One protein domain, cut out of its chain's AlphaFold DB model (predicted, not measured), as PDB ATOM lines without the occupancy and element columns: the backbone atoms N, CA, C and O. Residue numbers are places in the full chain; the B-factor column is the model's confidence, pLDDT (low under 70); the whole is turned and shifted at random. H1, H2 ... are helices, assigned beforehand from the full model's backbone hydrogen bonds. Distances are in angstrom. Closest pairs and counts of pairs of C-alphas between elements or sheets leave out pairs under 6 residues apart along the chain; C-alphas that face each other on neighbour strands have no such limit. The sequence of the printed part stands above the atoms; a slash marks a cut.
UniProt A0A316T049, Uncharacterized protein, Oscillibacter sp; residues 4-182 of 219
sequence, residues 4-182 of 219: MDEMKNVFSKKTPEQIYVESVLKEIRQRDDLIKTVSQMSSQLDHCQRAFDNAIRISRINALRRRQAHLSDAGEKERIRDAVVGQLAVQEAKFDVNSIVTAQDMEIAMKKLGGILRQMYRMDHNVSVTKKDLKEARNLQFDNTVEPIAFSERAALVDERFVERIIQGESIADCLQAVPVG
ATOM      1  N   MET A   4      -8.718  22.713 -31.879       57.28
ATOM      2  CA  MET A   4     -10.085  22.359 -32.280       57.28
ATOM      3  C   MET A   4     -11.165  23.322 -31.755       57.28
ATOM      4  O   MET A   4     -12.197  23.470 -32.412       57.28
ATOM      5  N   ASP A   5     -10.942  23.990 -30.619       56.66
ATOM      6  CA  ASP A   5     -11.867  25.005 -30.090       56.66
ATOM      7  C   ASP A   5     -11.779  26.311 -30.891       56.66
ATOM      8  O   ASP A   5     -12.795  26.963 -31.133       56.66
ATOM      9  N   GLU A   6     -10.588  26.654 -31.395       53.94
ATOM     10  CA  GLU A   6     -10.403  27.800 -32.290       53.94
ATOM     11  C   GLU A   6     -11.089  27.585 -33.645       53.94
ATOM     12  O   GLU A   6     -11.790  28.481 -34.115       53.94
ATOM     13  N   MET A   7     -11.006  26.393 -34.250       51.19
ATOM     14  CA  MET A   7     -11.657  26.145 -35.547       51.19
ATOM     15  C   MET A   7     -13.193  26.141 -35.495       51.19
ATOM     16  O   MET A   7     -13.832  26.525 -36.475       51.19
ATOM     17  N   LYS A   8     -13.817  25.770 -34.368       53.75
ATOM     18  CA  LYS A   8     -15.284  25.869 -34.215       53.75
ATOM     19  C   LYS A   8     -15.774  27.318 -34.128       53.75
ATOM     20  O   LYS A   8     -16.867  27.615 -34.611       53.75
ATOM     21  N   ASN A   9     -14.957  28.218 -33.578       53.03
ATOM     22  CA  ASN A   9     -15.270  29.646 -33.488       53.03
ATOM     23  C   ASN A   9     -15.170  30.378 -34.835       53.03
ATOM     24  O   ASN A   9     -15.841  31.386 -35.020       53.03
ATOM     25  N   VAL A  10     -14.399  29.867 -35.800       54.66
ATOM     26  CA  VAL A  10     -14.219  30.518 -37.115       54.66
ATOM     27  C   VAL A  10     -15.422  30.310 -38.056       54.66
ATOM     28  O   VAL A  10     -15.674  31.143 -38.922       54.66
ATOM     29  N   PHE A  11     -16.219  29.250 -37.868       54.59
ATOM     30  CA  PHE A  11     -17.399  28.951 -38.706       54.59
ATOM     31  C   PHE A  11     -18.749  29.310 -38.062       54.59
ATOM     32  O   PHE A  11     -19.797  29.197 -38.702       54.59
ATOM     33  N   SER A  12     -18.746  29.775 -36.812       56.62
ATOM     34  CA  SER A  12     -19.937  30.212 -36.087       56.62
ATOM     35  C   SER A  12     -20.000  31.740 -36.072       56.62
ATOM     36  O   SER A  12     -19.123  32.389 -35.520       56.62
ATOM     37  N   LYS A  13     -21.066  32.350 -36.611       66.88
ATOM     38  CA  LYS A  13     -21.322  33.806 -36.481       66.88
ATOM     39  C   LYS A  13     -21.652  34.246 -35.040       66.88
ATOM     40  O   LYS A  13     -22.091  35.375 -34.838       66.88
ATOM     41  N   LYS A  14     -21.532  33.349 -34.058       68.38
ATOM     42  CA  LYS A  14     -21.962  33.574 -32.679       68.38
ATOM     43  C   LYS A  14     -20.784  33.978 -31.811       68.38
ATOM     44  O   LYS A  14     -19.701  33.412 -31.932       68.38
ATOM     45  N   THR A  15     -21.006  34.936 -30.918       79.00
ATOM     46  CA  THR A  15     -19.986  35.332 -29.940       79.00
ATOM     47  C   THR A  15     -19.722  34.190 -28.946       79.00
ATOM     48  O   THR A  15     -20.605  33.358 -28.720       79.00
ATOM     49  N   PRO A  16     -18.543  34.138 -28.299       78.44
ATOM     50  CA  PRO A  16     -18.262  33.156 -27.247       78.44
ATOM     51  C   PRO A  16     -19.321  33.141 -26.133       78.44
ATOM     52  O   PRO A  16     -19.696  32.080 -25.641       78.44
ATOM     53  N   GLU A  17     -19.872  34.310 -25.793       81.25
ATOM     54  CA  GLU A  17     -20.983  34.457 -24.844       81.25
ATOM     55  C   GLU A  17     -22.268  33.786 -25.346       81.25
ATOM     56  O   GLU A  17     -22.939  33.096 -24.585       81.25
ATOM     57  N   GLN A  18     -22.595  33.921 -26.635       80.56
ATOM     58  CA  GLN A  18     -23.747  33.245 -27.239       80.56
ATOM     59  C   GLN A  18     -23.566  31.722 -27.264       80.56
ATOM     60  O   GLN A  18     -24.523  30.996 -27.010       80.56
ATOM     61  N   ILE A  19     -22.348  31.229 -27.515       81.56
ATOM     62  CA  ILE A  19     -22.033  29.790 -27.459       81.56
ATOM     63  C   ILE A  19     -22.185  29.264 -26.025       81.56
ATOM     64  O   ILE A  19     -22.783  28.207 -25.817       81.56
ATOM     65  N   TYR A  20     -21.703  30.017 -25.033       83.06
ATOM     66  CA  TYR A  20     -21.865  29.671 -23.622       83.06
ATOM     67  C   TYR A  20     -23.344  29.634 -23.216       83.06
ATOM     68  O   TYR A  20     -23.806  28.623 -22.687       83.06
ATOM     69  N   VAL A  21     -24.118  30.675 -23.537       88.00
ATOM     70  CA  VAL A  21     -25.563  30.719 -23.263       88.00
ATOM     71  C   VAL A  21     -26.288  29.547 -23.928       88.00
ATOM     72  O   VAL A  21     -27.116  28.902 -23.287       88.00
ATOM     73  N   GLU A  22     -25.958  29.207 -25.177       86.06
ATOM     74  CA  GLU A  22     -26.542  28.044 -25.854       86.06
ATOM     75  C   GLU A  22     -26.181  26.716 -25.181       86.06
ATOM     76  O   GLU A  22     -27.042  25.839 -25.081       86.06
ATOM     77  N   SER A  23     -24.948  26.568 -24.689       86.38
ATOM     78  CA  SER A  23     -24.524  25.368 -23.960       86.38
ATOM     79  C   SER A  23     -25.291  25.200 -22.645       86.38
ATOM     80  O   SER A  23     -25.867  24.139 -22.411       86.38
ATOM     81  N   VAL A  24     -25.423  26.275 -21.862       88.25
ATOM     82  CA  VAL A  24     -26.168  26.274 -20.596       88.25
ATOM     83  C   VAL A  24     -27.655  26.013 -20.841       88.25
ATOM     84  O   VAL A  24     -28.261  25.192 -20.157       88.25
ATOM     85  N   LEU A  25     -28.258  26.640 -21.858       88.69
ATOM     86  CA  LEU A  25     -29.655  26.379 -22.226       88.69
ATOM     87  C   LEU A  25     -29.880  24.928 -22.663       88.69
ATOM     88  O   LEU A  25     -30.932  24.354 -22.373       88.69
ATOM     89  N   LYS A  26     -28.912  24.320 -23.355       89.56
ATOM     90  CA  LYS A  26     -28.977  22.908 -23.741       89.56
ATOM     91  C   LYS A  26     -28.904  21.994 -22.518       89.56
ATOM     92  O   LYS A  26     -29.697  21.058 -22.439       89.56
ATOM     93  N   GLU A  27     -28.019  22.280 -21.566       85.44
ATOM     94  CA  GLU A  27     -27.926  21.533 -20.304       85.44
ATOM     95  C   GLU A  27     -29.207  21.642 -19.470       85.44
ATOM     96  O   GLU A  27     -29.692  20.632 -18.960       85.44
ATOM     97  N   ILE A  28     -29.794  22.840 -19.370       86.00
ATOM     98  CA  ILE A  28     -31.072  23.054 -18.676       86.00
ATOM     99  C   ILE A  28     -32.169  22.201 -19.318       86.00
ATOM    100  O   ILE A  28     -32.832  21.441 -18.618       86.00
ATOM    101  N   ARG A  29     -32.314  22.243 -20.650       86.94
ATOM    102  CA  ARG A  29     -33.316  21.425 -21.357       86.94
ATOM    103  C   ARG A  29     -33.115  19.929 -21.127       86.94
ATOM    104  O   ARG A  29     -34.083  19.219 -20.893       86.94
ATOM    105  N   GLN A  30     -31.870  19.455 -21.161       85.06
ATOM    106  CA  GLN A  30     -31.560  18.047 -20.899       85.06
ATOM    107  C   GLN A  30     -31.937  17.630 -19.473       85.06
ATOM    108  O   GLN A  30     -32.497  16.551 -19.284       85.06
ATOM    109  N   ARG A  31     -31.682  18.486 -18.475       83.62
ATOM    110  CA  ARG A  31     -32.114  18.245 -17.090       83.62
ATOM    111  C   ARG A  31     -33.635  18.270 -16.948       83.62
ATOM    112  O   ARG A  31     -34.186  17.395 -16.286       83.62
ATOM    113  N   ASP A  32     -34.317  19.212 -17.593       86.88
ATOM    114  CA  ASP A  32     -35.780  19.293 -17.564       86.88
ATOM    115  C   ASP A  32     -36.430  18.045 -18.176       86.88
ATOM    116  O   ASP A  32     -37.390  17.501 -17.627       86.88
ATOM    117  N   ASP A  33     -35.904  17.559 -19.301       85.69
ATOM    118  CA  ASP A  33     -36.416  16.359 -19.965       85.69
ATOM    119  C   ASP A  33     -36.119  15.083 -19.160       85.69
ATOM    120  O   ASP A  33     -36.972  14.189 -19.083       85.69
ATOM    121  N   LEU A  34     -34.972  15.028 -18.474       82.81
ATOM    122  CA  LEU A  34     -34.656  13.982 -17.497       82.81
ATOM    123  C   LEU A  34     -35.690  13.963 -16.359       82.81
ATOM    124  O   LEU A  34     -36.295  12.922 -16.101       82.81
ATOM    125  N   ILE A  35     -35.958  15.112 -15.732       86.00
ATOM    126  CA  ILE A  35     -36.926  15.236 -14.628       86.00
ATOM    127  C   ILE A  35     -38.331  14.815 -15.074       86.00
ATOM    128  O   ILE A  35     -39.013  14.069 -14.364       86.00
ATOM    129  N   LYS A  36     -38.773  15.247 -16.264       88.19
ATOM    130  CA  LYS A  36     -40.074  14.841 -16.822       88.19
ATOM    131  C   LYS A  36     -40.156  13.331 -17.008       88.19
ATOM    132  O   LYS A  36     -41.152  12.730 -16.611       88.19
ATOM    133  N   THR A  37     -39.122  12.721 -17.583       85.94
ATOM    134  CA  THR A  37     -39.080  11.271 -17.822       85.94
ATOM    135  C   THR A  37     -39.140  10.494 -16.511       85.94
ATOM    136  O   THR A  37     -39.984   9.612 -16.359       85.94
ATOM    137  N   VAL A  38     -38.321  10.871 -15.526       87.38
ATOM    138  CA  VAL A  38     -38.305  10.260 -14.185       87.38
ATOM    139  C   VAL A  38     -39.678  10.369 -13.515       87.38
ATOM    140  O   VAL A  38     -40.207   9.378 -13.011       87.38
ATOM    141  N   SER A  39     -40.308  11.544 -13.581       87.75
ATOM    142  CA  SER A  39     -41.655  11.766 -13.041       87.75
ATOM    143  C   SER A  39     -42.713  10.882 -13.720       87.75
ATOM    144  O   SER A  39     -43.532  10.247 -13.049       87.75
ATOM    145  N   GLN A  40     -42.663  10.757 -15.050       89.06
ATOM    146  CA  GLN A  40     -43.552   9.865 -15.798       89.06
ATOM    147  C   GLN A  40     -43.347   8.396 -15.416       89.06
ATOM    148  O   GLN A  40     -44.328   7.667 -15.260       89.06
ATOM    149  N   MET A  41     -42.098   7.956 -15.247       86.88
ATOM    150  CA  MET A  41     -41.782   6.595 -14.809       86.88
ATOM    151  C   MET A  41     -42.301   6.327 -13.396       86.88
ATOM    152  O   MET A  41     -42.960   5.311 -13.179       86.88
ATOM    153  N   SER A  42     -42.097   7.260 -12.462       88.69
ATOM    154  CA  SER A  42     -42.618   7.151 -11.095       88.69
ATOM    155  C   SER A  42     -44.142   7.013 -11.081       88.69
ATOM    156  O   SER A  42     -44.671   6.094 -10.463       88.69
ATOM    157  N   SER A  43     -44.853   7.854 -11.837       88.62
ATOM    158  CA  SER A  43     -46.319   7.797 -11.943       88.62
ATOM    159  C   SER A  43     -46.821   6.447 -12.476       88.62
ATOM    160  O   SER A  43     -47.824   5.897 -12.011       88.62
ATOM    161  N   GLN A  44     -46.098   5.854 -13.428       88.56
ATOM    162  CA  GLN A  44     -46.425   4.531 -13.960       88.56
ATOM    163  C   GLN A  44     -46.164   3.419 -12.946       88.56
ATOM    164  O   GLN A  44     -46.969   2.495 -12.842       88.56
ATOM    165  N   LEU A  45     -45.084   3.518 -12.170       90.56
ATOM    166  CA  LEU A  45     -44.811   2.599 -11.066       90.56
ATOM    167  C   LEU A  45     -45.876   2.709  -9.968       90.56
ATOM    168  O   LEU A  45     -46.314   1.684  -9.453       90.56
ATOM    169  N   ASP A  46     -46.362   3.912  -9.656       90.88
ATOM    170  CA  ASP A  46     -47.476   4.123  -8.719       90.88
ATOM    171  C   ASP A  46     -48.789   3.513  -9.221       90.88
ATOM    172  O   ASP A  46     -49.609   3.017  -8.442       90.88
ATOM    173  N   HIS A  47     -49.021   3.546 -10.533       90.06
ATOM    174  CA  HIS A  47     -50.148   2.849 -11.141       90.06
ATOM    175  C   HIS A  47     -50.001   1.326 -11.018       90.06
ATOM    176  O   HIS A  47     -50.930   0.672 -10.544       90.06
ATOM    177  N   CYS A  48     -48.825   0.783 -11.351       87.69
ATOM    178  CA  CYS A  48     -48.535  -0.647 -11.218       87.69
ATOM    179  C   CYS A  48     -48.695  -1.122  -9.772       87.69
ATOM    180  O   CYS A  48     -49.348  -2.133  -9.533       87.69
ATOM    181  N   GLN A  49     -48.166  -0.369  -8.802       91.62
ATOM    182  CA  GLN A  49     -48.293  -0.700  -7.385       91.62
ATOM    183  C   GLN A  49     -49.760  -0.868  -6.983       91.62
ATOM    184  O   GLN A  49     -50.129  -1.888  -6.411       91.62
ATOM    185  N   ARG A  50     -50.610   0.107  -7.332       91.31
ATOM    186  CA  ARG A  50     -52.042   0.055  -7.015       91.31
ATOM    187  C   ARG A  50     -52.741  -1.129  -7.679       91.31
ATOM    188  O   ARG A  50     -53.627  -1.723  -7.070       91.31
ATOM    189  N   ALA A  51     -52.361  -1.469  -8.909       89.31
ATOM    190  CA  ALA A  51     -52.914  -2.619  -9.613       89.31
ATOM    191  C   ALA A  51     -52.547  -3.940  -8.915       89.31
ATOM    192  O   ALA A  51     -53.438  -4.750  -8.654       89.31
ATOM    193  N   PHE A  52     -51.277  -4.127  -8.538       90.88
ATOM    194  CA  PHE A  52     -50.830  -5.306  -7.790       90.88
ATOM    195  C   PHE A  52     -51.481  -5.392  -6.400       90.88
ATOM    196  O   PHE A  52     -52.012  -6.445  -6.052       90.88
ATOM    197  N   ASP A  53     -51.555  -4.285  -5.653       91.19
ATOM    198  CA  ASP A  53     -52.234  -4.233  -4.347       91.19
ATOM    199  C   ASP A  53     -53.710  -4.656  -4.456       91.19
ATOM    200  O   ASP A  53     -54.229  -5.415  -3.631       91.19
ATOM    201  N   ASN A  54     -54.405  -4.180  -5.493       91.38
ATOM    202  CA  ASN A  54     -55.795  -4.549  -5.744       91.38
ATOM    203  C   ASN A  54     -55.931  -6.022  -6.147       91.38
ATOM    204  O   ASN A  54     -56.827  -6.700  -5.643       91.38
ATOM    205  N   ALA A  55     -55.037  -6.534  -6.997       88.81
ATOM    206  CA  ALA A  55     -55.023  -7.939  -7.392       88.81
ATOM    207  C   ALA A  55     -54.830  -8.864  -6.181       88.81
ATOM    208  O   ALA A  55     -55.571  -9.840  -6.041       88.81
ATOM    209  N   ILE A  56     -53.919  -8.525  -5.261       90.88
ATOM    210  CA  ILE A  56     -53.703  -9.276  -4.014       90.88
ATOM    211  C   ILE A  56     -54.961  -9.244  -3.145       90.88
ATOM    212  O   ILE A  56     -55.425 -10.294  -2.701       90.88
ATOM    213  N   ARG A  57     -55.559  -8.062  -2.928       91.12
ATOM    214  CA  ARG A  57     -56.781  -7.932  -2.113       91.12
ATOM    215  C   ARG A  57     -57.946  -8.747  -2.674       91.12
ATOM    216  O   ARG A  57     -58.595  -9.469  -1.920       91.12
ATOM    217  N   ILE A  58     -58.208  -8.644  -3.977       89.94
ATOM    218  CA  ILE A  58     -59.306  -9.365  -4.638       89.94
ATOM    219  C   ILE A  58     -59.059 -10.875  -4.580       89.94
ATOM    220  O   ILE A  58     -59.942 -11.625  -4.160       89.94
ATOM    221  N   SER A  59     -57.852 -11.319  -4.937       89.81
ATOM    222  CA  SER A  59     -57.499 -12.744  -4.956       89.81
ATOM    223  C   SER A  59     -57.536 -13.350  -3.551       89.81
ATOM    224  O   SER A  59     -58.036 -14.458  -3.373       89.81
ATOM    225  N   ARG A  60     -57.135 -12.596  -2.517       92.38
ATOM    226  CA  ARG A  60     -57.275 -13.003  -1.110       92.38
ATOM    227  C   ARG A  60     -58.735 -13.227  -0.717       92.38
ATOM    228  O   ARG A  60     -59.057 -14.258  -0.132       92.38
ATOM    229  N   ILE A  61     -59.627 -12.291  -1.047       91.38
ATOM    230  CA  ILE A  61     -61.067 -12.443  -0.772       91.38
ATOM    231  C   ILE A  61     -61.615 -13.680  -1.495       91.38
ATOM    232  O   ILE A  61     -62.369 -14.455  -0.907       91.38
ATOM    233  N   ASN A  62     -61.217 -13.892  -2.750       88.38
ATOM    234  CA  ASN A  62     -61.641 -15.050  -3.533       88.38
ATOM    235  C   ASN A  62     -61.111 -16.369  -2.959       88.38
ATOM    236  O   ASN A  62     -61.869 -17.336  -2.894       88.38
ATOM    237  N   ALA A  63     -59.860 -16.411  -2.495       88.81
ATOM    238  CA  ALA A  63     -59.280 -17.578  -1.837       88.81
ATOM    239  C   ALA A  63     -60.068 -17.943  -0.570       88.81
ATOM    240  O   ALA A  63     -60.497 -19.084  -0.413       88.81
ATOM    241  N   LEU A  64     -60.359 -16.959   0.289       91.06
ATOM    242  CA  LEU A  64     -61.147 -17.171   1.507       91.06
ATOM    243  C   LEU A  64     -62.574 -17.652   1.201       91.06
ATOM    244  O   LEU A  64     -63.050 -18.590   1.837       91.06
ATOM    245  N   ARG A  65     -63.240 -17.072   0.194       90.44
ATOM    246  CA  ARG A  65     -64.572 -17.520  -0.254       90.44
ATOM    247  C   ARG A  65     -64.555 -18.951  -0.787       90.44
ATOM    248  O   ARG A  65     -65.461 -19.721  -0.485       90.44
ATOM    249  N   ARG A  66     -63.529 -19.326  -1.557       87.31
ATOM    250  CA  ARG A  66     -63.378 -20.701  -2.052       87.31
ATOM    251  C   ARG A  66     -63.139 -21.691  -0.918       87.31
ATOM    252  O   ARG A  66     -63.802 -22.722  -0.902       87.31
ATOM    253  N   ARG A  67     -62.304 -21.345   0.070       90.00
ATOM    254  CA  ARG A  67     -62.100 -22.164   1.280       90.00
ATOM    255  C   ARG A  67     -63.400 -22.373   2.056       90.00
ATOM    256  O   ARG A  67     -63.692 -23.499   2.440       90.00
ATOM    257  N   GLN A  68     -64.201 -21.318   2.228       92.00
ATOM    258  CA  GLN A  68     -65.527 -21.414   2.858       92.00
ATOM    259  C   GLN A  68     -66.487 -22.326   2.081       92.00
ATOM    260  O   GLN A  68     -67.317 -22.993   2.684       92.00
ATOM    261  N   ALA A  69     -66.362 -22.376   0.755       90.38
ATOM    262  CA  ALA A  69     -67.142 -23.252  -0.114       90.38
ATOM    263  C   ALA A  69     -66.530 -24.658  -0.298       90.38
ATOM    264  O   ALA A  69     -67.015 -25.414  -1.135       90.38
ATOM    265  N   HIS A  70     -65.458 -25.006   0.431       90.38
ATOM    266  CA  HIS A  70     -64.691 -26.248   0.254       90.38
ATOM    267  C   HIS A  70     -64.191 -26.481  -1.189       90.38
ATOM    268  O   HIS A  70     -64.038 -27.616  -1.639       90.38
ATOM    269  N   LEU A  71     -63.920 -25.397  -1.921       87.56
ATOM    270  CA  LEU A  71     -63.355 -25.414  -3.269       87.56
ATOM    271  C   LEU A  71     -61.843 -25.164  -3.231       87.56
ATOM    272  O   LEU A  71     -61.337 -24.456  -2.360       87.56
ATOM    273  N   SER A  72     -61.131 -25.690  -4.232       83.56
ATOM    274  CA  SER A  72     -59.696 -25.433  -4.412       83.56
ATOM    275  C   SER A  72     -59.417 -23.952  -4.683       83.56
ATOM    276  O   SER A  72     -60.062 -23.326  -5.525       83.56
ATOM    277  N   ASP A  73     -58.423 -23.398  -3.993       87.31
ATOM    278  CA  ASP A  73     -57.959 -22.017  -4.111       87.31
ATOM    279  C   ASP A  73     -56.599 -21.891  -4.819       87.31
ATOM    280  O   ASP A  73     -56.050 -20.792  -4.883       87.31
ATOM    281  N   ALA A  74     -56.076 -22.977  -5.403       81.88
ATOM    282  CA  ALA A  74     -54.749 -23.019  -6.030       81.88
ATOM    283  C   ALA A  74     -54.525 -21.893  -7.058       81.88
ATOM    284  O   ALA A  74     -53.500 -21.216  -7.024       81.88
ATOM    285  N   GLY A  75     -55.521 -21.620  -7.908       80.94
ATOM    286  CA  GLY A  75     -55.439 -20.533  -8.889       80.94
ATOM    287  C   GLY A  75     -55.431 -19.129  -8.269       80.94
ATOM    288  O   GLY A  75     -54.881 -18.206  -8.858       80.94
ATOM    289  N   GLU A  76     -56.007 -18.938  -7.076       85.00
ATOM    290  CA  GLU A  76     -55.879 -17.661  -6.354       85.00
ATOM    291  C   GLU A  76     -54.522 -17.538  -5.667       85.00
ATOM    292  O   GLU A  76     -53.968 -16.443  -5.628       85.00
ATOM    293  N   LYS A  77     -53.952 -18.644  -5.174       84.94
ATOM    294  CA  LYS A  77     -52.592 -18.638  -4.621       84.94
ATOM    295  C   LYS A  77     -51.558 -18.256  -5.678       84.94
ATOM    296  O   LYS A  77     -50.688 -17.434  -5.404       84.94
ATOM    297  N   GLU A  78     -51.673 -18.809  -6.884       84.88
ATOM    298  CA  GLU A  78     -50.806 -18.457  -8.016       84.88
ATOM    299  C   GLU A  78     -50.936 -16.970  -8.373       84.88
ATOM    300  O   GLU A  78     -49.937 -16.261  -8.449       84.88
ATOM    301  N   ARG A  79     -52.168 -16.449  -8.448       84.50
ATOM    302  CA  ARG A  79     -52.407 -15.015  -8.673       84.50
ATOM    303  C   ARG A  79     -51.795 -14.125  -7.594       84.50
ATOM    304  O   ARG A  79     -51.215 -13.090  -7.913       84.50
ATOM    305  N   ILE A  80     -51.932 -14.502  -6.323       88.31
ATOM    306  CA  ILE A  80     -51.325 -13.757  -5.214       88.31
ATOM    307  C   ILE A  80     -49.803 -13.794  -5.336       88.31
ATOM    308  O   ILE A  80     -49.176 -12.750  -5.185       88.31
ATOM    309  N   ARG A  81     -49.208 -14.952  -5.653       88.12
ATOM    310  CA  ARG A  81     -47.761 -15.081  -5.879       88.12
ATOM    311  C   ARG A  81     -47.287 -14.114  -6.960       88.12
ATOM    312  O   ARG A  81     -46.403 -13.303  -6.695       88.12
ATOM    313  N   ASP A  82     -47.903 -14.160  -8.136       85.00
ATOM    314  CA  ASP A  82     -47.521 -13.312  -9.267       85.00
ATOM    315  C   ASP A  82     -47.675 -11.826  -8.941       85.00
ATOM    316  O   ASP A  82     -46.808 -11.017  -9.281       85.00
ATOM    317  N   ALA A  83     -48.748 -11.460  -8.237       88.31
ATOM    318  CA  ALA A  83     -48.992 -10.079  -7.850       88.31
ATOM    319  C   ALA A  83     -47.991  -9.579  -6.796       88.31
ATOM    320  O   ALA A  83     -47.515  -8.448  -6.896       88.31
ATOM    321  N   VAL A  84     -47.619 -10.420  -5.826       89.31
ATOM    322  CA  VAL A  84     -46.577 -10.112  -4.834       89.31
ATOM    323  C   VAL A  84     -45.224  -9.941  -5.523       89.31
ATOM    324  O   VAL A  84     -44.538  -8.954  -5.265       89.31
ATOM    325  N   VAL A  85     -44.854 -10.837  -6.443       87.69
ATOM    326  CA  VAL A  85     -43.613 -10.714  -7.228       87.69
ATOM    327  C   VAL A  85     -43.598  -9.400  -8.015       87.69
ATOM    328  O   VAL A  85     -42.616  -8.659  -7.959       87.69
ATOM    329  N   GLY A  86     -44.705  -9.062  -8.684       86.88
ATOM    330  CA  GLY A  86     -44.850  -7.790  -9.392       86.88
ATOM    331  C   GLY A  86     -44.730  -6.574  -8.469       86.88
ATOM    332  O   GLY A  86     -44.085  -5.584  -8.816       86.88
ATOM    333  N   GLN A  87     -45.272  -6.648  -7.254       89.12
ATOM    334  CA  GLN A  87     -45.160  -5.578  -6.263       89.12
ATOM    335  C   GLN A  87     -43.727  -5.390  -5.749       89.12
ATOM    336  O   GLN A  87     -43.282  -4.249  -5.596       89.12
ATOM    337  N   LEU A  88     -42.986  -6.475  -5.514       88.25
ATOM    338  CA  LEU A  88     -41.567  -6.410  -5.145       88.25
ATOM    339  C   LEU A  88     -40.736  -5.776  -6.266       88.25
ATOM    340  O   LEU A  88     -39.922  -4.890  -6.007       88.25
ATOM    341  N   ALA A  89     -41.025  -6.140  -7.515       86.50
ATOM    342  CA  ALA A  89     -40.392  -5.543  -8.683       86.50
ATOM    343  C   ALA A  89     -40.659  -4.036  -8.794       86.50
ATOM    344  O   ALA A  89     -39.756  -3.266  -9.123       86.50
ATOM    345  N   VAL A  90     -41.884  -3.593  -8.490       89.94
ATOM    346  CA  VAL A  90     -42.224  -2.163  -8.447       89.94
ATOM    347  C   VAL A  90     -41.419  -1.433  -7.376       89.94
ATOM    348  O   VAL A  90     -40.936  -0.335  -7.638       89.94
ATOM    349  N   GLN A  91     -41.252  -2.017  -6.185       87.75
ATOM    350  CA  GLN A  91     -40.455  -1.399  -5.118       87.75
ATOM    351  C   GLN A  91     -39.000  -1.188  -5.547       87.75
ATOM    352  O   GLN A  91     -38.440  -0.119  -5.318       87.75
ATOM    353  N   GLU A  92     -38.409  -2.176  -6.215       86.50
ATOM    354  CA  GLU A  92     -37.042  -2.077  -6.730       86.50
ATOM    355  C   GLU A  92     -36.930  -1.075  -7.868       86.50
ATOM    356  O   GLU A  92     -36.057  -0.218  -7.844       86.50
ATOM    357  N   ALA A  93     -37.859  -1.104  -8.822       87.12
ATOM    358  CA  ALA A  93     -37.863  -0.137  -9.912       87.12
ATOM    359  C   ALA A  93     -38.058   1.303  -9.409       87.12
ATOM    360  O   ALA A  93     -37.508   2.230  -9.995       87.12
ATOM    361  N   LYS A  94     -38.802   1.516  -8.315       88.19
ATOM    362  CA  LYS A  94     -38.914   2.837  -7.677       88.19
ATOM    363  C   LYS A  94     -37.588   3.301  -7.089       88.19
ATOM    364  O   LYS A  94     -37.251   4.475  -7.222       88.19
ATOM    365  N   PHE A  95     -36.847   2.397  -6.455       85.56
ATOM    366  CA  PHE A  95     -35.502   2.696  -5.975       85.56
ATOM    367  C   PHE A  95     -34.570   3.045  -7.142       85.56
ATOM    368  O   PHE A  95     -33.943   4.102  -7.115       85.56
ATOM    369  N   ASP A  96     -34.576   2.230  -8.202       85.31
ATOM    370  CA  ASP A  96     -33.762   2.451  -9.399       85.31
ATOM    371  C   ASP A  96     -34.063   3.819 -10.031       85.31
ATOM    372  O   ASP A  96     -33.142   4.591 -10.293       85.31
ATOM    373  N   VAL A  97     -35.346   4.169 -10.196       86.50
ATOM    374  CA  VAL A  97     -35.785   5.463 -10.750       86.50
ATOM    375  C   VAL A  97     -35.313   6.646  -9.904       86.50
ATOM    376  O   VAL A  97     -34.870   7.653 -10.458       86.50
ATOM    377  N   ASN A  98     -35.355   6.523  -8.577       84.19
ATOM    378  CA  ASN A  98     -34.859   7.561  -7.668       84.19
ATOM    379  C   ASN A  98     -33.328   7.696  -7.691       84.19
ATOM    380  O   ASN A  98     -32.802   8.721  -7.264       84.19
ATOM    381  N   SER A  99     -32.619   6.677  -8.184       84.00
ATOM    382  CA  SER A  99     -31.157   6.637  -8.276       84.00
ATOM    383  C   SER A  99     -30.600   6.993  -9.661       84.00
ATOM    384  O   SER A  99     -29.395   6.888  -9.866       84.00
ATOM    385  N   ILE A 100     -31.438   7.417 -10.617       85.12
ATOM    386  CA  ILE A 100     -30.991   7.744 -11.982       85.12
ATOM    387  C   ILE A 100     -30.047   8.952 -11.952       85.12
ATOM    388  O   ILE A 100     -30.462  10.078 -11.671       85.12
ATOM    389  N   VAL A 101     -28.786   8.719 -12.321       78.62
ATOM    390  CA  VAL A 101     -27.777   9.777 -12.504       78.62
ATOM    391  C   VAL A 101     -27.326   9.856 -13.964       78.62
ATOM    392  O   VAL A 101     -26.957  10.931 -14.440       78.62
ATOM    393  N   THR A 102     -27.394   8.747 -14.706       79.00
ATOM    394  CA  THR A 102     -26.949   8.661 -16.101       79.00
ATOM    395  C   THR A 102     -28.069   8.260 -17.067       79.00
ATOM    396  O   THR A 102     -29.108   7.722 -16.684       79.00
ATOM    397  N   ALA A 103     -27.847   8.488 -18.367       75.38
ATOM    398  CA  ALA A 103     -28.759   8.031 -19.420       75.38
ATOM    399  C   ALA A 103     -28.848   6.494 -19.505       75.38
ATOM    400  O   ALA A 103     -29.883   5.957 -19.895       75.38
ATOM    401  N   GLN A 104     -27.785   5.785 -19.113       77.75
ATOM    402  CA  GLN A 104     -27.774   4.325 -19.071       77.75
ATOM    403  C   GLN A 104     -28.674   3.796 -17.947       77.75
ATOM    404  O   GLN A 104     -29.452   2.870 -18.177       77.75
ATOM    405  N   ASP A 105     -28.639   4.426 -16.768       78.38
ATOM    406  CA  ASP A 105     -29.521   4.076 -15.644       78.38
ATOM    407  C   ASP A 105     -30.991   4.269 -16.027       78.38
ATOM    408  O   ASP A 105     -31.843   3.429 -15.731       78.38
ATOM    409  N   MET A 106     -31.280   5.346 -16.764       78.38
ATOM    410  CA  MET A 106     -32.610   5.595 -17.312       78.38
ATOM    411  C   MET A 106     -33.056   4.479 -18.261       78.38
ATOM    412  O   MET A 106     -34.176   3.986 -18.133       78.38
ATOM    413  N   GLU A 107     -32.206   4.047 -19.195       79.56
ATOM    414  CA  GLU A 107     -32.553   2.971 -20.129       79.56
ATOM    415  C   GLU A 107     -32.839   1.651 -19.394       79.56
ATOM    416  O   GLU A 107     -33.816   0.959 -19.700       79.56
ATOM    417  N   ILE A 108     -32.022   1.318 -18.391       80.44
ATOM    418  CA  ILE A 108     -32.208   0.128 -17.552       80.44
ATOM    419  C   ILE A 108     -33.543   0.212 -16.807       80.44
ATOM    420  O   ILE A 108     -34.356  -0.715 -16.883       80.44
ATOM    421  N   ALA A 109     -33.815   1.338 -16.147       80.50
ATOM    422  CA  ALA A 109     -35.053   1.551 -15.412       80.50
ATOM    423  C   ALA A 109     -36.285   1.514 -16.340       80.50
ATOM    424  O   ALA A 109     -37.317   0.941 -15.980       80.50
ATOM    425  N   MET A 110     -36.183   2.039 -17.568       80.75
ATOM    426  CA  MET A 110     -37.248   1.965 -18.576       80.75
ATOM    427  C   MET A 110     -37.524   0.527 -19.022       80.75
ATOM    428  O   MET A 110     -38.689   0.134 -19.138       80.75
ATOM    429  N   LYS A 111     -36.483  -0.287 -19.239       83.06
ATOM    430  CA  LYS A 111     -36.639  -1.715 -19.568       83.06
ATOM    431  C   LYS A 111     -37.338  -2.469 -18.438       83.06
ATOM    432  O   LYS A 111     -38.279  -3.224 -18.701       83.06
ATOM    433  N   LYS A 112     -36.927  -2.213 -17.192       81.06
ATOM    434  CA  LYS A 112     -37.508  -2.815 -15.981       81.06
ATOM    435  C   LYS A 112     -38.988  -2.442 -15.836       81.06
ATOM    436  O   LYS A 112     -39.838  -3.326 -15.739       81.06
ATOM    437  N   LEU A 113     -39.317  -1.154 -15.963       83.12
ATOM    438  CA  LEU A 113     -40.695  -0.649 -15.969       83.12
ATOM    439  C   LEU A 113     -41.546  -1.278 -17.080       83.12
ATOM    440  O   LEU A 113     -42.672  -1.708 -16.835       83.12
ATOM    441  N   GLY A 114     -41.011  -1.376 -18.298       80.00
ATOM    442  CA  GLY A 114     -41.711  -1.999 -19.421       80.00
ATOM    443  C   GLY A 114     -42.066  -3.463 -19.158       80.00
ATOM    444  O   GLY A 114     -43.133  -3.927 -19.556       80.00
ATOM    445  N   GLY A 115     -41.197  -4.193 -18.462       80.19
ATOM    446  CA  GLY A 115     -41.473  -5.564 -18.069       80.19
ATOM    447  C   GLY A 115     -42.493  -5.692 -16.928       80.19
ATOM    448  O   GLY A 115     -43.386  -6.534 -17.019       80.19
ATOM    449  N   ILE A 116     -42.439  -4.809 -15.927       82.88
ATOM    450  CA  ILE A 116     -43.442  -4.734 -14.849       82.88
ATOM    451  C   ILE A 116     -44.836  -4.442 -15.420       82.88
ATOM    452  O   ILE A 116     -45.805  -5.114 -15.071       82.88
ATOM    453  N   LEU A 117     -44.938  -3.491 -16.355       82.50
ATOM    454  CA  LEU A 117     -46.194  -3.178 -17.040       82.50
ATOM    455  C   LEU A 117     -46.756  -4.406 -17.765       82.50
ATOM    456  O   LEU A 117     -47.944  -4.694 -17.653       82.50
ATOM    457  N   ARG A 118     -45.912  -5.169 -18.474       80.69
ATOM    458  CA  ARG A 118     -46.351  -6.412 -19.133       80.69
ATOM    459  C   ARG A 118     -46.901  -7.429 -18.138       80.69
ATOM    460  O   ARG A 118     -47.906  -8.063 -18.443       80.69
ATOM    461  N   GLN A 119     -46.260  -7.597 -16.983       78.50
ATOM    462  CA  GLN A 119     -46.752  -8.502 -15.945       78.50
ATOM    463  C   GLN A 119     -48.104  -8.033 -15.402       78.50
ATOM    464  O   GLN A 119     -49.042  -8.823 -15.374       78.50
ATOM    465  N   MET A 120     -48.234  -6.746 -15.066       82.50
ATOM    466  CA  MET A 120     -49.491  -6.156 -14.600       82.50
ATOM    467  C   MET A 120     -50.640  -6.423 -15.586       82.50
ATOM    468  O   MET A 120     -51.689  -6.915 -15.182       82.50
ATOM    469  N   TYR A 121     -50.429  -6.168 -16.882       76.38
ATOM    470  CA  TYR A 121     -51.456  -6.395 -17.906       76.38
ATOM    471  C   TYR A 121     -51.776  -7.873 -18.146       76.38
ATOM    472  O   TYR A 121     -52.914  -8.194 -18.462       76.38
ATOM    473  N   ARG A 122     -50.811  -8.788 -17.988       74.56
ATOM    474  CA  ARG A 122     -51.071 -10.237 -18.090       74.56
ATOM    475  C   ARG A 122     -51.963 -10.756 -16.964       74.56
ATOM    476  O   ARG A 122     -52.661 -11.744 -17.167       74.56
ATOM    477  N   MET A 123     -51.927 -10.114 -15.798       69.44
ATOM    478  CA  MET A 123     -52.774 -10.497 -14.669       69.44
ATOM    479  C   MET A 123     -54.200  -9.935 -14.756       69.44
ATOM    480  O   MET A 123     -55.085 -10.439 -14.064       69.44
ATOM    481  N   ASP A 124     -54.443  -8.900 -15.564       64.31
ATOM    482  CA  ASP A 124     -55.770  -8.298 -15.693       64.31
ATOM    483  C   ASP A 124     -56.660  -9.142 -16.620       64.31
ATOM    484  O   ASP A 124     -56.536  -9.127 -17.842       64.31
ATOM    485  N   HIS A 125     -57.576  -9.908 -16.026       50.69
ATOM    486  CA  HIS A 125     -58.447 -10.850 -16.737       50.69
ATOM    487  C   HIS A 125     -59.464 -10.176 -17.674       50.69
ATOM    488  O   HIS A 125     -60.012 -10.836 -18.556       50.69
ATOM    489  N   ASN A 126     -59.711  -8.872 -17.504       43.06
ATOM    490  CA  ASN A 126     -60.611  -8.101 -18.369       43.06
ATOM    491  C   ASN A 126     -59.905  -7.534 -19.598       43.06
ATOM    492  O   ASN A 126     -60.557  -7.011 -20.502       43.06
ATOM    493  N   VAL A 127     -58.578  -7.624 -19.632       45.19
ATOM    494  CA  VAL A 127     -57.783  -7.131 -20.736       45.19
ATOM    495  C   VAL A 127     -57.007  -8.313 -21.284       45.19
ATOM    496  O   VAL A 127     -55.881  -8.601 -20.891       45.19
ATOM    497  N   SER A 128     -57.608  -9.005 -22.249       36.53
ATOM    498  CA  SER A 128     -56.854  -9.824 -23.191       36.53
ATOM    499  C   SER A 128     -55.972  -8.886 -24.016       36.53
ATOM    500  O   SER A 128     -56.282  -8.595 -25.168       36.53
ATOM    501  N   VAL A 129     -54.916  -8.332 -23.409       42.88
ATOM    502  CA  VAL A 129     -53.999  -7.460 -24.123       42.88
ATOM    503  C   VAL A 129     -53.240  -8.341 -25.090       42.88
ATOM    504  O   VAL A 129     -52.308  -9.069 -24.732       42.88
ATOM    505  N   THR A 130     -53.639  -8.271 -26.349       45.88
ATOM    506  CA  THR A 130     -52.817  -8.828 -27.404       45.88
ATOM    507  C   THR A 130     -51.572  -7.953 -27.541       45.88
ATOM    508  O   THR A 130     -51.571  -6.761 -27.232       45.88
ATOM    509  N   LYS A 131     -50.470  -8.519 -28.043       45.31
ATOM    510  CA  LYS A 131     -49.226  -7.772 -28.331       45.31
ATOM    511  C   LYS A 131     -49.458  -6.493 -29.158       45.31
ATOM    512  O   LYS A 131     -48.579  -5.636 -29.194       45.31
ATOM    513  N   LYS A 132     -50.596  -6.397 -29.851       46.16
ATOM    514  CA  LYS A 132     -51.025  -5.258 -30.656       46.16
ATOM    515  C   LYS A 132     -51.486  -4.077 -29.794       46.16
ATOM    516  O   LYS A 132     -50.987  -2.978 -30.009       46.16
ATOM    517  N   ASP A 133     -52.300  -4.307 -28.765       51.03
ATOM    518  CA  ASP A 133     -52.855  -3.223 -27.936       51.03
ATOM    519  C   ASP A 133     -51.770  -2.580 -27.047       51.03
ATOM    520  O   ASP A 133     -51.736  -1.364 -26.862       51.03
ATOM    521  N   LEU A 134     -50.790  -3.375 -26.591       50.03
ATOM    522  CA  LEU A 134     -49.587  -2.880 -25.895       50.03
ATOM    523  C   LEU A 134     -48.659  -2.051 -26.801       50.03
ATOM    524  O   LEU A 134     -47.981  -1.143 -26.317       50.03
ATOM    525  N   LYS A 135     -48.608  -2.363 -28.103       49.84
ATOM    526  CA  LYS A 135     -47.830  -1.598 -29.092       49.84
ATOM    527  C   LYS A 135     -48.530  -0.286 -29.454       49.84
ATOM    528  O   LYS A 135     -47.861   0.743 -29.521       49.84
ATOM    529  N   GLU A 136     -49.850  -0.319 -29.636       52.03
ATOM    530  CA  GLU A 136     -50.667   0.854 -29.978       52.03
ATOM    531  C   GLU A 136     -50.755   1.867 -28.833       52.03
ATOM    532  O   GLU A 136     -50.649   3.064 -29.079       52.03
ATOM    533  N   ALA A 137     -50.867   1.420 -27.579       50.31
ATOM    534  CA  ALA A 137     -51.039   2.342 -26.459       50.31
ATOM    535  C   ALA A 137     -49.824   3.255 -26.208       50.31
ATOM    536  O   ALA A 137     -49.988   4.300 -25.574       50.31
ATOM    537  N   ARG A 138     -48.602   2.884 -26.642       49.22
ATOM    538  CA  ARG A 138     -47.379   3.598 -26.217       49.22
ATOM    539  C   ARG A 138     -46.177   3.657 -27.169       49.22
ATOM    540  O   ARG A 138     -45.134   4.133 -26.729       49.22
ATOM    541  N   ASN A 139     -46.256   3.224 -28.431       46.19
ATOM    542  CA  ASN A 139     -45.073   3.185 -29.322       46.19
ATOM    543  C   ASN A 139     -43.869   2.430 -28.707       46.19
ATOM    544  O   ASN A 139     -42.712   2.684 -29.037       46.19
ATOM    545  N   LEU A 140     -44.126   1.486 -27.800       46.16
ATOM    546  CA  LEU A 140     -43.087   0.674 -27.181       46.16
ATOM    547  C   LEU A 140     -42.882  -0.560 -28.062       46.16
ATOM    548  O   LEU A 140     -43.694  -1.487 -28.068       46.16
ATOM    549  N   GLN A 141     -41.807  -0.570 -28.855       38.94
ATOM    550  CA  GLN A 141     -41.375  -1.778 -29.553       38.94
ATOM    551  C   GLN A 141     -40.848  -2.775 -28.519       38.94
ATOM    552  O   GLN A 141     -39.689  -2.739 -28.122       38.94
ATOM    553  N   PHE A 142     -41.728  -3.651 -28.044       42.75
ATOM    554  CA  PHE A 142     -41.339  -4.723 -27.145       42.75
ATOM    555  C   PHE A 142     -40.915  -5.956 -27.936       42.75
ATOM    556  O   PHE A 142     -41.730  -6.585 -28.623       42.75
ATOM    557  N   ASP A 143     -39.631  -6.283 -27.820       38.28
ATOM    558  CA  ASP A 143     -39.094  -7.569 -28.232       38.28
ATOM    559  C   ASP A 143     -39.677  -8.678 -27.337       38.28
ATOM    560  O   ASP A 143     -39.838  -8.511 -26.127       38.28
ATOM    561  N   ASN A 144     -40.085  -9.788 -27.952       38.78
ATOM    562  CA  ASN A 144     -40.784 -10.896 -27.287       38.78
ATOM    563  C   ASN A 144     -39.858 -12.061 -26.927       38.78
ATOM    564  O   ASN A 144     -40.339 -13.121 -26.540       38.78
ATOM    565  N   THR A 145     -38.554 -11.864 -27.063       39.88
ATOM    566  CA  THR A 145     -37.495 -12.789 -26.643       39.88
ATOM    567  C   THR A 145     -37.116 -12.623 -25.169       39.88
ATOM    568  O   THR A 145     -36.256 -13.339 -24.672       39.88
ATOM    569  N   VAL A 146     -37.754 -11.685 -24.462       41.81
ATOM    570  CA  VAL A 146     -37.390 -11.313 -23.095       41.81
ATOM    571  C   VAL A 146     -37.815 -12.417 -22.136       41.81
ATOM    572  O   VAL A 146     -39.010 -12.632 -21.907       41.81
ATOM    573  N   GLU A 147     -36.803 -13.099 -21.603       35.47
ATOM    574  CA  GLU A 147     -36.860 -13.975 -20.438       35.47
ATOM    575  C   GLU A 147     -37.809 -13.396 -19.374       35.47
ATOM    576  O   GLU A 147     -37.917 -12.166 -19.255       35.47
ATOM    577  N   PRO A 148     -38.533 -14.238 -18.606       42.66
ATOM    578  CA  PRO A 148     -39.199 -13.753 -17.403       42.66
ATOM    579  C   PRO A 148     -38.182 -12.899 -16.657       42.66
ATOM    580  O   PRO A 148     -37.058 -13.351 -16.445       42.66
ATOM    581  N   ILE A 149     -38.532 -11.637 -16.383       47.62
ATOM    582  CA  ILE A 149     -37.625 -10.739 -15.669       47.62
ATOM    583  C   ILE A 149     -37.172 -11.537 -14.458       47.62
ATOM    584  O   ILE A 149     -38.023 -12.017 -13.707       47.62
ATOM    585  N   ALA A 150     -35.864 -11.751 -14.330       46.69
ATOM    586  CA  ALA A 150     -35.285 -12.304 -13.125       46.69
ATOM    587  C   ALA A 150     -35.563 -11.269 -12.037       46.69
ATOM    588  O   ALA A 150     -34.809 -10.319 -11.830       46.69
ATOM    589  N   PHE A 151     -36.755 -11.355 -11.455       54.72
ATOM    590  CA  PHE A 151     -37.124 -10.549 -10.323       54.72
ATOM    591  C   PHE A 151     -36.186 -10.979  -9.203       54.72
ATOM    592  O   PHE A 151     -35.910 -12.165  -9.043       54.72
ATOM    593  N   SER A 152     -35.644  -9.968  -8.538       56.28
ATOM    594  CA  SER A 152     -34.681  -9.992  -7.440       56.28
ATOM    595  C   SER A 152     -34.721 -11.207  -6.515       56.28
ATOM    596  O   SER A 152     -35.731 -11.893  -6.382       56.28
ATOM    597  N   GLU A 153     -33.635 -11.400  -5.769       61.16
ATOM    598  CA  GLU A 153     -33.531 -12.345  -4.649       61.16
ATOM    599  C   GLU A 153     -34.781 -12.351  -3.744       61.16
ATOM    600  O   GLU A 153     -35.170 -13.402  -3.241       61.16
ATOM    601  N   ARG A 154     -35.486 -11.215  -3.605       62.41
ATOM    602  CA  ARG A 154     -36.748 -11.102  -2.850       62.41
ATOM    603  C   ARG A 154     -37.924 -11.853  -3.481       62.41
ATOM    604  O   ARG A 154     -38.787 -12.329  -2.751       62.41
ATOM    605  N   ALA A 155     -37.985 -11.968  -4.806       66.81
ATOM    606  CA  ALA A 155     -39.013 -12.739  -5.506       66.81
ATOM    607  C   ALA A 155     -38.822 -14.252  -5.324       66.81
ATOM    608  O   ALA A 155     -39.809 -14.984  -5.261       66.81
ATOM    609  N   ALA A 156     -37.577 -14.713  -5.155       69.75
ATOM    610  CA  ALA A 156     -37.278 -16.111  -4.834       69.75
ATOM    611  C   ALA A 156     -37.788 -16.528  -3.439       69.75
ATOM    612  O   ALA A 156     -37.987 -17.713  -3.189       69.75
ATOM    613  N   LEU A 157     -38.051 -15.560  -2.552       75.12
ATOM    614  CA  LEU A 157     -38.622 -15.789  -1.219       75.12
ATOM    615  C   LEU A 157     -40.149 -15.980  -1.232       75.12
ATOM    616  O   LEU A 157     -40.732 -16.306  -0.197       75.12
ATOM    617  N   VAL A 158     -40.814 -15.759  -2.372       79.44
ATOM    618  CA  VAL A 158     -42.274 -15.878  -2.494       79.44
ATOM    619  C   VAL A 158     -42.653 -17.338  -2.762       79.44
ATOM    620  O   VAL A 158     -42.997 -17.733  -3.877       79.44
ATOM    621  N   ASP A 159     -42.579 -18.156  -1.715       82.50
ATOM    622  CA  ASP A 159     -43.003 -19.555  -1.733       82.50
ATOM    623  C   ASP A 159     -44.507 -19.716  -1.413       82.50
ATOM    624  O   ASP A 159     -45.258 -18.753  -1.242       82.50
ATOM    625  N   GLU A 160     -45.004 -20.956  -1.370       82.94
ATOM    626  CA  GLU A 160     -46.415 -21.201  -1.036       82.94
ATOM    627  C   GLU A 160     -46.758 -20.787   0.407       82.94
ATOM    628  O   GLU A 160     -47.850 -20.276   0.653       82.94
ATOM    629  N   ARG A 161     -45.820 -20.924   1.355       84.56
ATOM    630  CA  ARG A 161     -46.020 -20.510   2.755       84.56
ATOM    631  C   ARG A 161     -46.137 -18.994   2.881       84.56
ATOM    632  O   ARG A 161     -46.945 -18.503   3.667       84.56
ATOM    633  N   PHE A 162     -45.369 -18.250   2.094       89.00
ATOM    634  CA  PHE A 162     -45.481 -16.806   1.965       89.00
ATOM    635  C   PHE A 162     -46.893 -16.423   1.527       89.00
ATOM    636  O   PHE A 162     -47.548 -15.615   2.180       89.00
ATOM    637  N   VAL A 163     -47.390 -17.048   0.459       87.44
ATOM    638  CA  VAL A 163     -48.736 -16.783  -0.064       87.44
ATOM    639  C   VAL A 163     -49.819 -17.122   0.964       87.44
ATOM    640  O   VAL A 163     -50.771 -16.359   1.116       87.44
ATOM    641  N   GLU A 164     -49.667 -18.211   1.718       89.38
ATOM    642  CA  GLU A 164     -50.600 -18.561   2.796       89.38
ATOM    643  C   GLU A 164     -50.683 -17.490   3.884       89.38
ATOM    644  O   GLU A 164     -51.782 -17.117   4.300       89.38
ATOM    645  N   ARG A 165     -49.544 -16.937   4.307       88.00
ATOM    646  CA  ARG A 165     -49.507 -15.845   5.292       88.00
ATOM    647  C   ARG A 165     -50.179 -14.575   4.771       88.00
ATOM    648  O   ARG A 165     -50.959 -13.947   5.489       88.00
ATOM    649  N   ILE A 166     -49.992 -14.254   3.487       89.75
ATOM    650  CA  ILE A 166     -50.725 -13.159   2.832       89.75
ATOM    651  C   ILE A 166     -52.241 -13.415   2.846       89.75
ATOM    652  O   ILE A 166     -53.022 -12.499   3.115       89.75
ATOM    653  N   ILE A 167     -52.687 -14.654   2.603       88.25
ATOM    654  CA  ILE A 167     -54.114 -15.009   2.670       88.25
ATOM    655  C   ILE A 167     -54.654 -14.850   4.100       88.25
ATOM    656  O   ILE A 167     -55.753 -14.313   4.285       88.25
ATOM    657  N   GLN A 168     -53.872 -15.242   5.108       88.50
ATOM    658  CA  GLN A 168     -54.206 -15.080   6.528       88.50
ATOM    659  C   GLN A 168     -54.263 -13.604   6.950       88.50
ATOM    660  O   GLN A 168     -55.104 -13.231   7.766       88.50
ATOM    661  N   GLY A 169     -53.497 -12.733   6.291       85.38
ATOM    662  CA  GLY A 169     -53.607 -11.280   6.413       85.38
ATOM    663  C   GLY A 169     -52.349 -10.558   6.843       85.38
ATOM    664  O   GLY A 169     -52.434  -9.367   7.138       85.38
ATOM    665  N   GLU A 170     -51.216 -11.249   6.855       88.19
ATOM    666  CA  GLU A 170     -49.919 -10.619   7.053       88.19
ATOM    667  C   GLU A 170     -49.578  -9.698   5.876       88.19
ATOM    668  O   GLU A 170     -50.022  -9.903   4.739       88.19
ATOM    669  N   SER A 171     -48.791  -8.655   6.146       86.81
ATOM    670  CA  SER A 171     -48.278  -7.800   5.081       86.81
ATOM    671  C   SER A 171     -47.086  -8.463   4.380       86.81
ATOM    672  O   SER A 171     -46.398  -9.315   4.942       86.81
ATOM    673  N   ILE A 172     -46.791  -8.032   3.148       84.62
ATOM    674  CA  ILE A 172     -45.595  -8.482   2.411       84.62
ATOM    675  C   ILE A 172     -44.317  -8.169   3.201       84.62
ATOM    676  O   ILE A 172     -43.377  -8.958   3.174       84.62
ATOM    677  N   ALA A 173     -44.278  -7.037   3.910       83.50
ATOM    678  CA  ALA A 173     -43.124  -6.648   4.716       83.50
ATOM    679  C   ALA A 173     -42.905  -7.615   5.890       83.50
ATOM    680  O   ALA A 173     -41.781  -8.077   6.087       83.50
ATOM    681  N   ASP A 174     -43.975  -7.983   6.597       84.81
ATOM    682  CA  ASP A 174     -43.910  -8.927   7.721       84.81
ATOM    683  C   ASP A 174     -43.506 -10.325   7.233       84.81
ATOM    684  O   ASP A 174     -42.624 -10.970   7.804       84.81
ATOM    685  N   CYS A 175     -44.069 -10.757   6.100       82.88
ATOM    686  CA  CYS A 175     -43.744 -12.043   5.489       82.88
ATOM    687  C   CYS A 175     -42.262 -12.148   5.091       82.88
ATOM    688  O   CYS A 175     -41.682 -13.228   5.208       82.88
ATOM    689  N   LEU A 176     -41.653 -11.044   4.636       81.44
ATOM    690  CA  LEU A 176     -40.229 -10.978   4.289       81.44
ATOM    691  C   LEU A 176     -39.316 -10.979   5.521       81.44
ATOM    692  O   LEU A 176     -38.246 -11.576   5.468       81.44
ATOM    693  N   GLN A 177     -39.718 -10.340   6.625       75.06
ATOM    694  CA  GLN A 177     -38.938 -10.325   7.872       75.06
ATOM    695  C   GLN A 177     -38.950 -11.674   8.593       75.06
ATOM    696  O   GLN A 177     -37.981 -12.041   9.249       75.06
ATOM    697  N   ALA A 178     -40.043 -12.420   8.456       62.19
ATOM    698  CA  ALA A 178     -40.194 -13.741   9.048       62.19
ATOM    699  C   ALA A 178     -39.532 -14.867   8.226       62.19
ATOM    700  O   ALA A 178     -39.657 -16.034   8.596       62.19
ATOM    701  N   VAL A 179     -38.844 -14.555   7.118       56.31
ATOM    702  CA  VAL A 179     -37.951 -15.521   6.464       56.31
ATOM    703  C   VAL A 179     -36.687 -15.630   7.323       56.31
ATOM    704  O   VAL A 179     -35.973 -14.636   7.460       56.31
ATOM    705  N   PRO A 180     -36.378 -16.795   7.918       45.66
ATOM    706  CA  PRO A 180     -35.144 -16.945   8.667       45.66
ATOM    707  C   PRO A 180     -33.967 -16.765   7.703       45.66
ATOM    708  O   PRO A 180     -33.775 -17.550   6.773       45.66
ATOM    709  N   VAL A 181     -33.177 -15.715   7.922       45.03
ATOM    710  CA  VAL A 181     -31.874 -15.521   7.280       45.03
ATOM    711  C   VAL A 181     -30.946 -16.605   7.830       45.03
ATOM    712  O   VAL A 181     -30.288 -16.418   8.849       45.03
ATOM    713  N   GLY A 182     -30.974 -17.790   7.223       43.72
ATOM    714  CA  GLY A 182     -30.215 -18.931   7.722       43.72
ATOM    715  C   GLY A 182     -30.564 -20.251   7.051       43.72
ATOM    716  O   GLY A 182     -31.063 -21.150   7.712       43.72
TER     717      GLY A 182
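AT A GLANCE: This is residues 4 to 182 of the 219 residues of an uncharacterized protein of Oscillibacter sp (UniProt A0A316T049). One very long helix, H2, runs most of the length of the domain, and its later part packs with H3 and H4 into a three-helix, up-and-down bundle; its earlier part reaches out beyond the bundle as an arm, with the small helix H1 at its tip. The short helices H6, H7 and H8 gather at H3, H7 also meeting H2, while H5 lies off the bundle beyond H4. The printed part has 179 residues with eight named helices, H1 to H8 in chain order, and no named strand; the class is all helix. The whole is loose, with a radius of gyration of the C-alphas of 22.9 A, and only just elongated, spanning 84 by 42 by 25 A.

IN THESE COORDINATES: Find C-alpha 4 at (-10.085, 22.359, -32.280), where H1 begins and runs to residue 10. H2 covers residues 16 to 68: go from C-alpha 16 at (-18.262, 33.156, -27.247) to C-alpha 68 at (-65.527, -21.414, 2.858), 78.2 A away. H3, residues 74 to 98, is 36.5 A long, and H4, residues 103 to 123, is 30.7 A long. Then come H5, residues 131 to 136, H6, residues 153 to 156, H7, residues 160 to 168 and 12.5 A long, and H8, residues 172 to 177, whose last C-alpha is at (-38.938, -10.325, 7.872).

HOW THE PARTS SIT: Begin with the bundle of H2, H3 and H4, up and down, each running against the one before. H2 and H3 form a helical hairpin at a shallow tilt of 19 degrees; H2 touches H3 with residues 38 to 63 alone, and the closest C-alphas, those of Phe 52 and Ala 83, are 5.1 A apart. H3 and H4 form a second helical hairpin, also at 19 degrees, closest at the C-alphas of Val 97 and Ala 109, 6.1 A. H2 touches H4 with residues 38 to 52 alone, the same way at 25 degrees, closest at the C-alphas of Cys 48 and Met 120, 6.5 A. H3 is the hub, touching four helices. It touches H7 about perpendicular, at 87 degrees, with the C-alphas of Arg 81 and Val 163 closest at 6.1 A, and H6 with those of Val 85 and Ala 155 closest at 5.3 A. H7 also touches H2, closest at the C-alphas of Arg 60 and Ile 167, 5.3 A, and H8, closest at those of Phe 162 and Cys 175, 6.2 A. H1 is close to H2 but not clearly touching, with the C-alphas of Asn 9 and Pro 16 closest at 7.8 A. H4 and H5 are only just apart, at 8.3 A. In H1, H2, H3, H4, H5, H7 and H8 every O i to N i+4 pair is within hydrogen-bond range; H6 is too short for such a pair.

THE WHOLE: The two farthest C-alphas, those of Val 10 and His 70, are 84.7 A apart. Look at residues 23 to 33, which belong to H2 and stand free. The printed part has no cut. The link from H5 to H6, residues 137 to 152, is long. Mean pLDDT of the printed part is 75.9; it is under 70 at residues 4 to 14, 123 to 156 and 178 to 182.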